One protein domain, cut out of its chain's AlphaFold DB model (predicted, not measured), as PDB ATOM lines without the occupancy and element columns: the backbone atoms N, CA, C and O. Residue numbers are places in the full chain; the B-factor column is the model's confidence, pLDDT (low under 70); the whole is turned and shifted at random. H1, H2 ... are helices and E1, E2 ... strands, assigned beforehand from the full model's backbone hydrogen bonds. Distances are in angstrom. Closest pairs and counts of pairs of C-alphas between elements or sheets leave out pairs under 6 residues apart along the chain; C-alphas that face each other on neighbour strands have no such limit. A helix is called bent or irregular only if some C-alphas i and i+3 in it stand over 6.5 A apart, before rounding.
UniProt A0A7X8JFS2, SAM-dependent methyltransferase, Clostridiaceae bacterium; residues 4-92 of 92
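This is residues 4 to 92 of the 92 residues of the protein "SAM-dependent methyltransferase" of Clostridiaceae bacterium (UniProt A0A7X8JFS2). A twisted sheet of E2, E4 and E3 has H2 packed along one face and H1 beside H2; the bent hairpin of E3 and E4 reaches past H2, and residues 6 to 11 stick out from the body. The 89 printed residues include two named helices and four named strands, in the order E1, H1, E2, H2, E3, E4. The sheet, order E2 - E4 - E3, is antiparallel, and with H2 makes two layers, a helix on one face; the class is mixed, helices and strands. The whole is only just loose, close to compact, with a radius of gyration of the C-alphas of 15.0 A, and flat, spanning 46 by 37 by 18 A.

E1, residues 11 to 13, pairs with no named strand; its residues 11 to 12 pair antiparallel with residues 4 to 5. H1, residues 14 to 26, only grazes the sheet. It touches H2, residues 47 to 62, through residues 53 to 58 of H2 alone, the closest C-alphas being those of Tyr 19 and Met 53, 6.8 A apart; they run the same way at a shallow tilt of 22 degrees. E4, residues 81 to 91, is antiparallel to E2, residues 35 to 40, with N 38 and O 88 at 2.8 A, and to E3, residues 65 to 74, with N 67 and O 89 at 2.9 A. H2 runs along the strands at a height over the sheet of 7.9 A. O i to N i+4 pairs are within hydrogen-bond range in 7 of 9 for H1 and 10 of 12 for H2.

E1 begins at C-alpha 11 (258.359, 248.689, 200.828). H2 spans 20.5 A, E3 26.1 A and E4 25.4 A. E3 bends by 51 degrees at residue 70, E4 by 79 degrees at residue 84. E4 ends at C-alpha 91 (236.399, 255.512, 220.937).

The C-alphas farthest apart, those of Asp 31 and Ala 77, are 46.3 A apart. The printed part has no cut and no long link, and no printed residue is under 70 in pLDDT.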
ATOM      1  N   GLY A   4     257.333 254.565 202.287       93.25
ATOM      2  CA  GLY A   4     258.430 254.396 203.233       93.25
ATOM      3  C   GLY A   4     259.226 253.128 202.962       93.25
ATOM      4  O   GLY A   4     258.886 252.346 202.070       93.25
ATOM      5  N   ARG A   5     260.294 252.932 203.736       96.81
ATOM      6  CA  ARG A   5     261.037 251.674 203.763       96.81
ATOM      7  C   ARG A   5     261.272 251.214 205.191       96.81
ATOM      8  O   ARG A   5     261.588 252.038 206.047       96.81
ATOM      9  N   GLY A   6     261.114 249.916 205.416       95.31
ATOM     10  CA  GLY A   6     261.521 249.264 206.653       95.31
ATOM     11  C   GLY A   6     263.046 249.117 206.760       95.31
ATOM     12  O   GLY A   6     263.772 249.433 205.808       95.31
ATOM     13  N   PRO A   7     263.551 248.640 207.912       95.88
ATOM     14  CA  PRO A   7     264.985 248.491 208.167       95.88
ATOM     15  C   PRO A   7     265.717 247.587 207.166       95.88
ATOM     16  O   PRO A   7     266.895 247.815 206.905       95.88
ATOM     17  N   ASN A   8     265.031 246.604 206.577       96.75
ATOM     18  CA  ASN A   8     265.606 245.680 205.595       96.75
ATOM     19  C   ASN A   8     265.213 246.042 204.153       96.75
ATOM     20  O   ASN A   8     265.421 245.258 203.228       96.75
ATOM     21  N   GLY A   9     264.644 247.233 203.942       94.62
ATOM     22  CA  GLY A   9     264.231 247.720 202.630       94.62
ATOM     23  C   GLY A   9     262.810 247.331 202.221       94.62
ATOM     24  O   GLY A   9     262.441 247.599 201.071       94.62
ATOM     25  N   GLU A  10     262.015 246.766 203.137       95.88
ATOM     26  CA  GLU A  10     260.603 246.436 202.931       95.88
ATOM     27  C   GLU A  10     259.855 247.676 202.451       95.88
ATOM     28  O   GLU A  10     259.989 248.751 203.033       95.88
ATOM     29  N   LEU A  11     259.094 247.556 201.367       95.31
ATOM     30  CA  LEU A  11     258.359 248.689 200.828       95.31
ATOM     31  C   LEU A  11     257.107 248.931 201.669       95.31
ATOM     32  O   LEU A  11     256.265 248.052 201.783       95.31
ATOM     33  N   TRP A  12     256.961 250.144 202.189       95.12
ATOM     34  CA  TRP A  12     255.709 250.603 202.772       95.12
ATOM     35  C   TRP A  12     254.961 251.458 201.753       95.12
ATOM     36  O   TRP A  12     255.508 252.454 201.262       95.12
ATOM     37  N   LYS A  13     253.696 251.117 201.498       94.62
ATOM     38  CA  LYS A  13     252.716 251.999 200.859       94.62
ATOM     39  C   LYS A  13     251.468 252.035 201.721       94.62
ATOM     40  O   LYS A  13     250.899 250.992 202.018       94.62
ATOM     41  N   ILE A  14     251.030 253.228 202.116       93.19
ATOM     42  CA  ILE A  14     249.893 253.353 203.041       93.19
ATOM     43  C   ILE A  14     248.617 252.714 202.497       93.19
ATOM     44  O   ILE A  14     247.860 252.144 203.267       93.19
ATOM     45  N   GLU A  15     248.401 252.798 201.187       91.56
ATOM     46  CA  GLU A  15     247.214 252.277 200.504       91.56
ATOM     47  C   GLU A  15     247.101 250.751 200.626       91.56
ATOM     48  O   GLU A  15     245.997 250.232 200.770       91.56
ATOM     49  N   ASP A  16     248.242 250.057 200.646       93.62
ATOM     50  CA  ASP A  16     248.318 248.599 200.749       93.62
ATOM     51  C   ASP A  16     248.349 248.144 202.221       93.62
ATOM     52  O   ASP A  16     247.720 247.157 202.603       93.62
ATOM     53  N   GLU A  17     249.059 248.891 203.072       95.56
ATOM     54  CA  GLU A  17     249.501 248.399 204.382       95.56
ATOM     55  C   GLU A  17     248.696 248.930 205.582       95.56
ATOM     56  O   GLU A  17     248.768 248.371 206.678       95.56
ATOM     57  N   ILE A  18     247.903 250.001 205.428       95.69
ATOM     58  CA  ILE A  18     247.213 250.622 206.574       95.69
ATOM     59  C   ILE A  18     246.177 249.697 207.221       95.69
ATOM     60  O   ILE A  18     246.064 249.655 208.445       95.69
ATOM     61  N   TYR A  19     245.426 248.939 206.421       96.75
ATOM     62  CA  TYR A  19     244.385 248.054 206.935       96.75
ATOM     63  C   TYR A  19     244.969 246.835 207.685       96.75
ATOM     64  O   TYR A  19     244.531 246.576 208.816       96.75
ATOM     65  N   PRO A  20     245.979 246.118 207.138       97.12
ATOM     66  CA  PRO A  20     246.734 245.119 207.894       97.12
ATOM     67  C   PRO A  20     247.331 245.672 209.190       97.12
ATOM     68  O   PRO A  20     247.179 245.044 210.237       97.12
ATOM     69  N   LEU A  21     247.928 246.870 209.151       97.56
ATOM     70  CA  LEU A  21     248.523 247.494 210.333       97.56
ATOM     71  C   LEU A  21     247.488 247.742 211.439       97.56
ATOM     72  O   LEU A  21     247.728 247.374 212.586       97.56
ATOM     73  N   ILE A  22     246.321 248.315 211.109       98.12
ATOM     74  CA  ILE A  22     245.231 248.519 212.082       98.12
ATOM     75  C   ILE A  22     244.839 247.186 212.730       98.12
ATOM     76  O   ILE A  22     244.724 247.105 213.952       98.12
ATOM     77  N   SER A  23     244.676 246.136 211.919       97.81
ATOM     78  CA  SER A  23     244.300 244.804 212.405       97.81
ATOM     79  C   SER A  23     245.346 244.232 213.366       97.81
ATOM     80  O   SER A  23     244.987 243.750 214.432       97.81
ATOM     81  N   GLN A  24     246.637 244.356 213.045       98.25
ATOM     82  CA  GLN A  24     247.720 243.904 213.924       98.25
ATOM     83  C   GLN A  24     247.788 244.702 215.230       98.25
ATOM     84  O   GLN A  24     248.031 244.134 216.293       98.25
ATOM     85  N   CYS A  25     247.544 246.015 215.188       98.44
ATOM     86  CA  CYS A  25     247.486 246.806 216.412       98.44
ATOM     87  C   CYS A  25     246.360 246.336 217.344       98.44
ATOM     88  O   CYS A  25     246.537 246.371 218.558       98.44
ATOM     89  N   MET A  26     245.224 245.870 216.807       98.19
ATOM     90  CA  MET A  26     244.109 245.366 217.619       98.19
ATOM     91  C   MET A  26     244.465 244.141 218.459       98.19
ATOM     92  O   MET A  26     243.817 243.926 219.483       98.19
ATOM     93  N   ASP A  27     245.465 243.362 218.048       98.00
ATOM     94  CA  ASP A  27     245.894 242.153 218.757       98.00
ATOM     95  C   ASP A  27     246.728 242.455 220.008       98.00
ATOM     96  O   ASP A  27     246.878 241.592 220.870       98.00
ATOM     97  N   ILE A  28     247.235 243.684 220.135       98.00
ATOM     98  CA  ILE A  28     248.026 244.144 221.285       98.00
ATOM     99  C   ILE A  28     247.296 245.185 222.143       98.00
ATOM    100  O   ILE A  28     247.879 245.736 223.079       98.00
ATOM    101  N   LEU A  29     246.033 245.488 221.831       98.12
ATOM    102  CA  LEU A  29     245.215 246.354 222.673       98.12
ATOM    103  C   LEU A  29     244.819 245.627 223.961       98.12
ATOM    104  O   LEU A  29     244.636 244.414 223.992       98.12
ATOM    105  N   THR A  30     244.632 246.397 225.030       98.00
ATOM    106  CA  THR A  30     243.985 245.906 226.253       98.00
ATOM    107  C   THR A  30     242.571 245.412 225.952       98.00
ATOM    108  O   THR A  30     241.934 245.951 225.050       98.00
ATOM    109  N   ASP A  31     242.013 244.539 226.792       96.81
ATOM    110  CA  ASP A  31     240.633 244.036 226.650       96.81
ATOM    111  C   ASP A  31     239.556 245.139 226.587       96.81
ATOM    112  O   ASP A  31     238.468 244.924 226.054       96.81
ATOM    113  N   LYS A  32     239.846 246.322 227.146       97.75
ATOM    114  CA  LYS A  32     238.958 247.495 227.171       97.75
ATOM    115  C   LYS A  32     239.708 248.748 226.698       97.75
ATOM    116  O   LYS A  32     240.052 249.592 227.529       97.75
ATOM    117  N   PRO A  33     240.021 248.862 225.395       98.19
ATOM    118  CA  PRO A  33     240.740 250.021 224.886       98.19
ATOM    119  C   PRO A  33     239.845 251.263 224.953       98.19
ATOM    120  O   PRO A  33     238.644 251.177 224.722       98.19
ATOM    121  N   LEU A  34     240.427 252.424 225.264       98.50
ATOM    122  CA  LEU A  34     239.667 253.678 225.369       98.50
ATOM    123  C   LEU A  34     239.427 254.328 224.002       98.50
ATOM    124  O   LEU A  34     238.352 254.860 223.744       98.50
ATOM    125  N   PHE A  35     240.442 254.308 223.136       98.50
ATOM    126  CA  PHE A  35     240.376 254.875 221.793       98.50
ATOM    127  C   PHE A  35     241.464 254.286 220.885       98.50
ATOM    128  O   PHE A  35     242.429 253.680 221.354       98.50
ATOM    129  N   PHE A  36     241.322 254.508 219.581       98.56
ATOM    130  CA  PHE A  36     242.322 254.216 218.558       98.56
ATOM    131  C   PHE A  36     242.314 255.337 217.523       98.56
ATOM    132  O   PHE A  36     241.245 255.731 217.054       98.56
ATOM    133  N   LEU A  37     243.487 255.863 217.174       98.12
ATOM    134  CA  LEU A  37     243.623 257.025 216.300       98.12
ATOM    135  C   LEU A  37     244.503 256.688 215.100       98.12
ATOM    136  O   LEU A  37     245.663 256.316 215.251       98.12
ATOM    137  N   VAL A  38     243.961 256.901 213.907       97.19
ATOM    138  CA  VAL A  38     244.718 256.950 212.659       97.19
ATOM    139  C   VAL A  38     244.881 258.413 212.283       97.19
ATOM    140  O   VAL A  38     243.897 259.138 212.167       97.19
ATOM    141  N   ASN A  39     246.122 258.840 212.078       94.75
ATOM    142  CA  ASN A  39     246.449 260.154 211.542       94.75
ATOM    143  C   ASN A  39     247.275 259.973 210.266       94.75
ATOM    144  O   ASN A  39     248.257 259.226 210.254       94.75
ATOM    145  N   SER A  40     246.874 260.659 209.202       92.31
ATOM    146  CA  SER A  40     247.571 260.681 207.929       92.31
ATOM    147  C   SER A  40     247.743 262.115 207.446       92.31
ATOM    148  O   SER A  40     246.772 262.827 207.232       92.31
ATOM    149  N   TYR A  41     248.981 262.517 207.175       89.38
ATOM    150  CA  TYR A  41     249.298 263.767 206.471       89.38
ATOM    151  C   TYR A  41     249.304 263.591 204.941       89.38
ATOM    152  O   TYR A  41     249.759 264.464 204.203       89.38
ATOM    153  N   THR A  42     248.881 262.426 204.446       81.56
ATOM    154  CA  THR A  42     248.871 262.117 203.016       81.56
ATOM    155  C   THR A  42     247.572 262.604 202.391       81.56
ATOM    156  O   THR A  42     246.493 262.384 202.933       81.56
ATOM    157  N   THR A  43     247.656 263.230 201.221       74.69
ATOM    158  CA  THR A  43     246.472 263.706 200.487       74.69
ATOM    159  C   THR A  43     245.683 262.576 199.818       74.69
ATOM    160  O   THR A  43     244.536 262.775 199.439       74.69
ATOM    161  N   GLY A  44     246.283 261.390 199.663       79.38
ATOM    162  CA  GLY A  44     245.667 260.248 198.980       79.38
ATOM    163  C   GLY A  44     244.683 259.439 199.832       79.38
ATOM    164  O   GLY A  44     243.941 258.630 199.283       79.38
ATOM    165  N   LEU A  45     244.655 259.639 201.153       87.81
ATOM    166  CA  LEU A  45     243.795 258.874 202.056       87.81
ATOM    167  C   LEU A  45     242.708 259.776 202.647       87.81
ATOM    168  O   LEU A  45     242.975 260.572 203.544       87.81
ATOM    169  N   SER A  46     241.478 259.648 202.148       93.12
ATOM    170  CA  SER A  46     240.368 260.490 202.602       93.12
ATOM    171  C   SER A  46     239.891 260.117 204.014       93.12
ATOM    172  O   SER A  46     239.937 258.936 204.388       93.12
ATOM    173  N   PRO A  47     239.342 261.079 204.783       95.62
ATOM    174  CA  PRO A  47     238.743 260.794 206.087       95.62
ATOM    175  C   PRO A  47     237.681 259.689 206.027       95.62
ATOM    176  O   PRO A  47     237.640 258.813 206.888       95.62
ATOM    177  N   THR A  48     236.873 259.658 204.962       96.75
ATOM    178  CA  THR A  48     235.847 258.627 204.742       96.75
ATOM    179  C   THR A  48     236.436 257.220 204.686       96.75
ATOM    180  O   THR A  48     235.884 256.300 205.291       96.75
ATOM    181  N   VAL A  49     237.562 257.031 203.989       95.81
ATOM    182  CA  VAL A  49     238.222 255.720 203.906       95.81
ATOM    183  C   VAL A  49     238.738 255.303 205.281       95.81
ATOM    184  O   VAL A  49     238.475 254.179 205.705       95.81
ATOM    185  N   ILE A  50     239.380 256.213 206.022       96.81
ATOM    186  CA  ILE A  50     239.843 255.946 207.395       96.81
ATOM    187  C   ILE A  50     238.669 255.548 208.294       96.81
ATOM    188  O   ILE A  50     238.731 254.528 208.983       96.81
ATOM    189  N   GLY A  51     237.575 256.310 208.245       98.12
ATOM    190  CA  GLY A  51     236.355 256.013 208.985       98.12
ATOM    191  C   GLY A  51     235.817 254.618 208.665       98.12
ATOM    192  O   GLY A  51     235.571 253.837 209.578       98.12
ATOM    193  N   ASN A  52     235.699 254.258 207.385       98.12
ATOM    194  CA  ASN A  52     235.231 252.933 206.973       98.12
ATOM    195  C   ASN A  52     236.126 251.805 207.499       98.12
ATOM    196  O   ASN A  52     235.611 250.808 208.003       98.12
ATOM    197  N   MET A  53     237.451 251.971 207.449       98.00
ATOM    198  CA  MET A  53     238.382 250.986 208.004       98.00
ATOM    199  C   MET A  53     238.170 250.805 209.507       98.00
ATOM    200  O   MET A  53     238.050 249.671 209.966       98.00
ATOM    201  N   LEU A  54     238.041 251.894 210.271       98.56
ATOM    202  CA  LEU A  54     237.784 251.828 211.715       98.56
ATOM    203  C   LEU A  54     236.422 251.207 212.045       98.56
ATOM    204  O   LEU A  54     236.306 250.481 213.031       98.56
ATOM    205  N   ARG A  55     235.400 251.425 211.209       98.69
ATOM    206  CA  ARG A  55     234.092 250.766 211.363       98.69
ATOM    207  C   ARG A  55     234.180 249.257 211.137       98.69
ATOM    208  O   ARG A  55     233.617 248.484 211.905       98.69
ATOM    209  N   LEU A  56     234.915 248.835 210.107       98.50
ATOM    210  CA  LEU A  56     235.104 247.421 209.764       98.50
ATOM    211  C   LEU A  56     236.001 246.666 210.758       98.50
ATOM    212  O   LEU A  56     235.902 245.442 210.841       98.50
ATOM    213  N   THR A  57     236.835 247.388 211.512       98.50
ATOM    214  CA  THR A  57     237.835 246.837 212.438       98.50
ATOM    215  C   THR A  57     237.464 247.114 213.900       98.50
ATOM    216  O   THR A  57     236.804 246.293 214.541       98.50
ATOM    217  N   MET A  58     237.839 248.284 214.419       98.50
ATOM    218  CA  MET A  58     237.662 248.705 215.808       98.50
ATOM    219  C   MET A  58     236.196 248.668 216.243       98.50
ATOM    220  O   MET A  58     235.872 247.993 217.218       98.50
ATOM    221  N   GLN A  59     235.297 249.317 215.491       98.50
ATOM    222  CA  GLN A  59     233.882 249.395 215.866       98.50
ATOM    223  C   GLN A  59     233.215 248.019 215.844       98.50
ATOM    224  O   GLN A  59     232.425 247.681 216.721       98.50
ATOM    225  N   ARG A  60     233.566 247.193 214.854       98.31
ATOM    226  CA  ARG A  60     233.047 245.833 214.732       98.31
ATOM    227  C   ARG A  60     233.438 244.944 215.915       98.31
ATOM    228  O   ARG A  60     232.628 244.117 216.321       98.31
ATOM    229  N   ARG A  61     234.663 245.077 216.440       98.00
ATOM    230  CA  ARG A  61     235.162 244.251 217.556       98.00
ATOM    231  C   ARG A  61     234.762 244.795 218.926       98.00
ATOM    232  O   ARG A  61     234.425 244.007 219.803       98.00
ATOM    233  N   TYR A  62     234.818 246.110 219.109       98.06
ATOM    234  CA  TYR A  62     234.724 246.749 220.422       98.06
ATOM    235  C   TYR A  62     233.459 247.605 220.615       98.06
ATOM    236  O   TYR A  62     233.244 248.116 221.708       98.06
ATOM    237  N   GLY A  63     232.598 247.758 219.601       98.12
ATOM    238  CA  GLY A  63     231.444 248.662 219.670       98.12
ATOM    239  C   GLY A  63     231.864 250.130 219.561       98.12
ATOM    240  O   GLY A  63     232.750 250.451 218.777       98.12
ATOM    241  N   GLY A  64     231.238 251.033 220.316       98.06
ATOM    242  CA  GLY A  64     231.635 252.444 220.371       98.06
ATOM    243  C   GLY A  64     231.364 253.253 219.096       98.06
ATOM    244  O   GLY A  64     230.551 252.879 218.241       98.06
ATOM    245  N   ASN A  65     232.049 254.391 218.974       98.69
ATOM    246  CA  ASN A  65     231.823 255.398 217.940       98.69
ATOM    247  C   ASN A  65     233.061 255.637 217.077       98.69
ATOM    248  O   ASN A  65     234.197 255.495 217.520       98.69
ATOM    249  N   VAL A  66     232.822 256.024 215.821       98.81
ATOM    250  CA  VAL A  66     233.872 256.404 214.871       98.81
ATOM    251  C   VAL A  66     233.591 257.803 214.348       98.81
ATOM    252  O   VAL A  66     232.541 258.039 213.742       98.81
ATOM    253  N   THR A  67     234.562 258.691 214.520       98.56
ATOM    254  CA  THR A  67     234.611 260.029 213.922       98.56
ATOM    255  C   THR A  67     235.801 260.105 212.980       98.56
ATOM    256  O   THR A  67     236.896 259.680 213.350       98.56
ATOM    257  N   ALA A  68     235.621 260.647 211.782       98.06
ATOM    258  CA  ALA A  68     236.719 260.883 210.856       98.06
ATOM    259  C   ALA A  68     236.507 262.212 210.139       98.06
ATOM    260  O   ALA A  68     235.395 262.484 209.688       98.06
ATOM    261  N   ASP A  69     237.563 263.014 210.071       96.38
ATOM    262  CA  ASP A  69     237.535 264.348 209.477       96.38
ATOM    263  C   ASP A  69     238.937 264.768 209.006       96.38
ATOM    264  O   ASP A  69     239.926 264.050 209.197       96.38
ATOM    265  N   GLU A  70     239.028 265.930 208.374       95.00
ATOM    266  CA  GLU A  70     240.289 266.563 208.021       95.00
ATOM    267  C   GLU A  70     240.978 267.181 209.244       95.00
ATOM    268  O   GLU A  70     240.362 267.742 210.151       95.00
ATOM    269  N   VAL A  71     242.307 267.104 209.255       93.81
ATOM    270  CA  VAL A  71     243.143 267.868 210.179       93.81
ATOM    271  C   VAL A  71     243.398 269.224 209.540       93.81
ATOM    272  O   VAL A  71     243.990 269.301 208.464       93.81
ATOM    273  N   GLY A  72     242.975 270.293 210.210       94.06
ATOM    274  CA  GLY A  72     243.104 271.660 209.720       94.06
ATOM    275  C   GLY A  72     243.926 272.562 210.640       94.06
ATOM    276  O   GLY A  72     243.865 272.432 211.862       94.06
ATOM    277  N   LEU A  73     244.662 273.511 210.057       95.25
ATOM    278  CA  LEU A  73     245.327 274.595 210.787       95.25
ATOM    279  C   LEU A  73     244.627 275.937 210.512       95.25
ATOM    280  O   LEU A  73     244.604 276.380 209.363       95.25
ATOM    281  N   PRO A  74     244.063 276.616 211.526       96.62
ATOM    282  CA  PRO A  74     243.383 277.893 211.326       96.62
ATOM    283  C   PRO A  74     244.383 279.021 211.018       96.62
ATOM    284  O   PRO A  74     245.269 279.321 211.819       96.62
ATOM    285  N   ALA A  75     244.224 279.678 209.868       97.06
ATOM    286  CA  ALA A  75     245.036 280.818 209.451       97.06
ATOM    287  C   ALA A  75     244.407 282.137 209.926       97.06
ATOM    288  O   ALA A  75     243.384 282.584 209.406       97.06
ATOM    289  N   THR A  76     245.045 282.802 210.890       96.44
ATOM    290  CA  THR A  76     244.510 284.021 211.531       96.44
ATOM    291  C   THR A  76     244.352 285.207 210.580       96.44
ATOM    292  O   THR A  76     243.428 285.994 210.749       96.44
ATOM    293  N   ALA A  77     245.215 285.333 209.568       96.44
ATOM    294  CA  ALA A  77     245.186 286.458 208.633       96.44
ATOM    295  C   ALA A  77     244.017 286.406 207.631       96.44
ATOM    296  O   ALA A  77     243.574 287.451 207.163       96.44
ATOM    297  N   THR A  78     243.536 285.210 207.279       96.56
ATOM    298  CA  THR A  78     242.492 285.016 206.255       96.56
ATOM    299  C   THR A  78     241.182 284.471 206.819       96.56
ATOM    300  O   THR A  78     240.159 284.556 206.148       96.56
ATOM    301  N   GLY A  79     241.203 283.884 208.021       96.12
ATOM    302  CA  GLY A  79     240.070 283.151 208.592       96.12
ATOM    303  C   GLY A  79     239.821 281.783 207.942       96.12
ATOM    304  O   GLY A  79     238.848 281.117 208.289       96.12
ATOM    305  N   LEU A  80     240.679 281.353 207.010       97.00
ATOM    306  CA  LEU A  80     240.589 280.043 206.362       97.00
ATOM    307  C   LEU A  80     241.233 278.950 207.224       97.00
ATOM    308  O   LEU A  80     242.112 279.218 208.042       97.00
ATOM    309  N   VAL A  81     240.840 277.700 206.984       96.31
ATOM    310  CA  VAL A  81     241.490 276.516 207.558       96.31
ATOM    311  C   VAL A  81     242.386 275.883 206.495       96.31
ATOM    312  O   VAL A  81     241.931 275.571 205.398       96.31
ATOM    313  N   LEU A  82     243.671 275.716 206.807       94.31
ATOM    314  CA  LEU A  82     244.647 275.070 205.934       94.31
ATOM    315  C   LEU A  82     244.568 273.546 206.102       94.31
ATOM    316  O   LEU A  82     244.791 273.068 207.218       94.31
ATOM    317  N   PRO A  83     244.303 272.771 205.036       92.06
ATOM    318  CA  PRO A  83     244.250 271.318 205.130       92.06
ATOM    319  C   PRO A  83     245.650 270.757 205.400       92.06
ATOM    320  O   PRO A  83     246.613 271.089 204.709       92.06
ATOM    321  N   CYS A  84     245.768 269.916 206.423       92.62
ATOM    322  CA  CYS A  84     247.034 269.352 206.906       92.62
ATOM    323  C   CYS A  84     247.022 267.820 206.994       92.62
ATOM    324  O   CYS A  84     248.033 267.219 207.357       92.62
ATOM    325  N   GLY A  85     245.904 267.183 206.655       93.88
ATOM    326  CA  GLY A  85     245.780 265.734 206.628       93.88
ATOM    327  C   GLY A  85     244.358 265.267 206.893       93.88
ATOM    328  O   GLY A  85     243.418 266.055 206.898       93.88
ATOM    329  N   ALA A  86     244.227 263.977 207.160       95.00
ATOM    330  CA  ALA A  86     243.003 263.314 207.567       95.00
ATOM    331  C   ALA A  86     243.251 262.528 208.853       95.00
ATOM    332  O   ALA A  86     244.318 261.936 209.054       95.00
ATOM    333  N   ALA A  87     242.245 262.487 209.716       96.56
ATOM    334  CA  ALA A  87     242.265 261.688 210.924       96.56
ATOM    335  C   ALA A  87     240.985 260.867 211.049       96.56
ATOM    336  O   ALA A  87     239.905 261.267 210.617       96.56
ATOM    337  N   GLY A  88     241.112 259.709 211.684       97.69
ATOM    338  CA  GLY A  88     239.987 258.899 212.117       97.69
ATOM    339  C   GLY A  88     240.236 258.394 213.522       97.69
ATOM    340  O   GLY A  88     241.308 257.870 213.822       97.69
ATOM    341  N   ARG A  89     239.239 258.548 214.380       98.56
ATOM    342  CA  ARG A  89     239.257 258.116 215.769       98.56
ATOM    343  C   ARG A  89     238.104 257.159 216.006       98.56
ATOM    344  O   ARG A  89     236.956 257.482 215.709       98.56
ATOM    345  N   TRP A  90     238.429 256.001 216.558       98.81
ATOM    346  CA  TRP A  90     237.476 255.165 217.268       98.81
ATOM    347  C   TRP A  90     237.586 255.444 218.767       98.81
ATOM    348  O   TRP A  90     238.695 255.626 219.268       98.81
ATOM    349  N   GLU A  91     236.465 255.450 219.475       98.69
ATOM    350  CA  GLU A  91     236.399 255.512 220.937       98.69
ATOM    351  C   GLU A  91     235.260 254.634 221.466       98.69
ATOM    352  O   GLU A  91     234.247 254.468 220.780       98.69
ATOM    353  N   ALA A  92     235.478 254.035 222.641       96.56
ATOM    354  CA  ALA A  92     234.573 253.063 223.262       96.56
ATOM    355  C   ALA A  92     233.203 253.645 223.641       96.56
ATOM    356  O   ALA A  92     233.144 254.818 224.073       96.56
TER     357      ALA A  92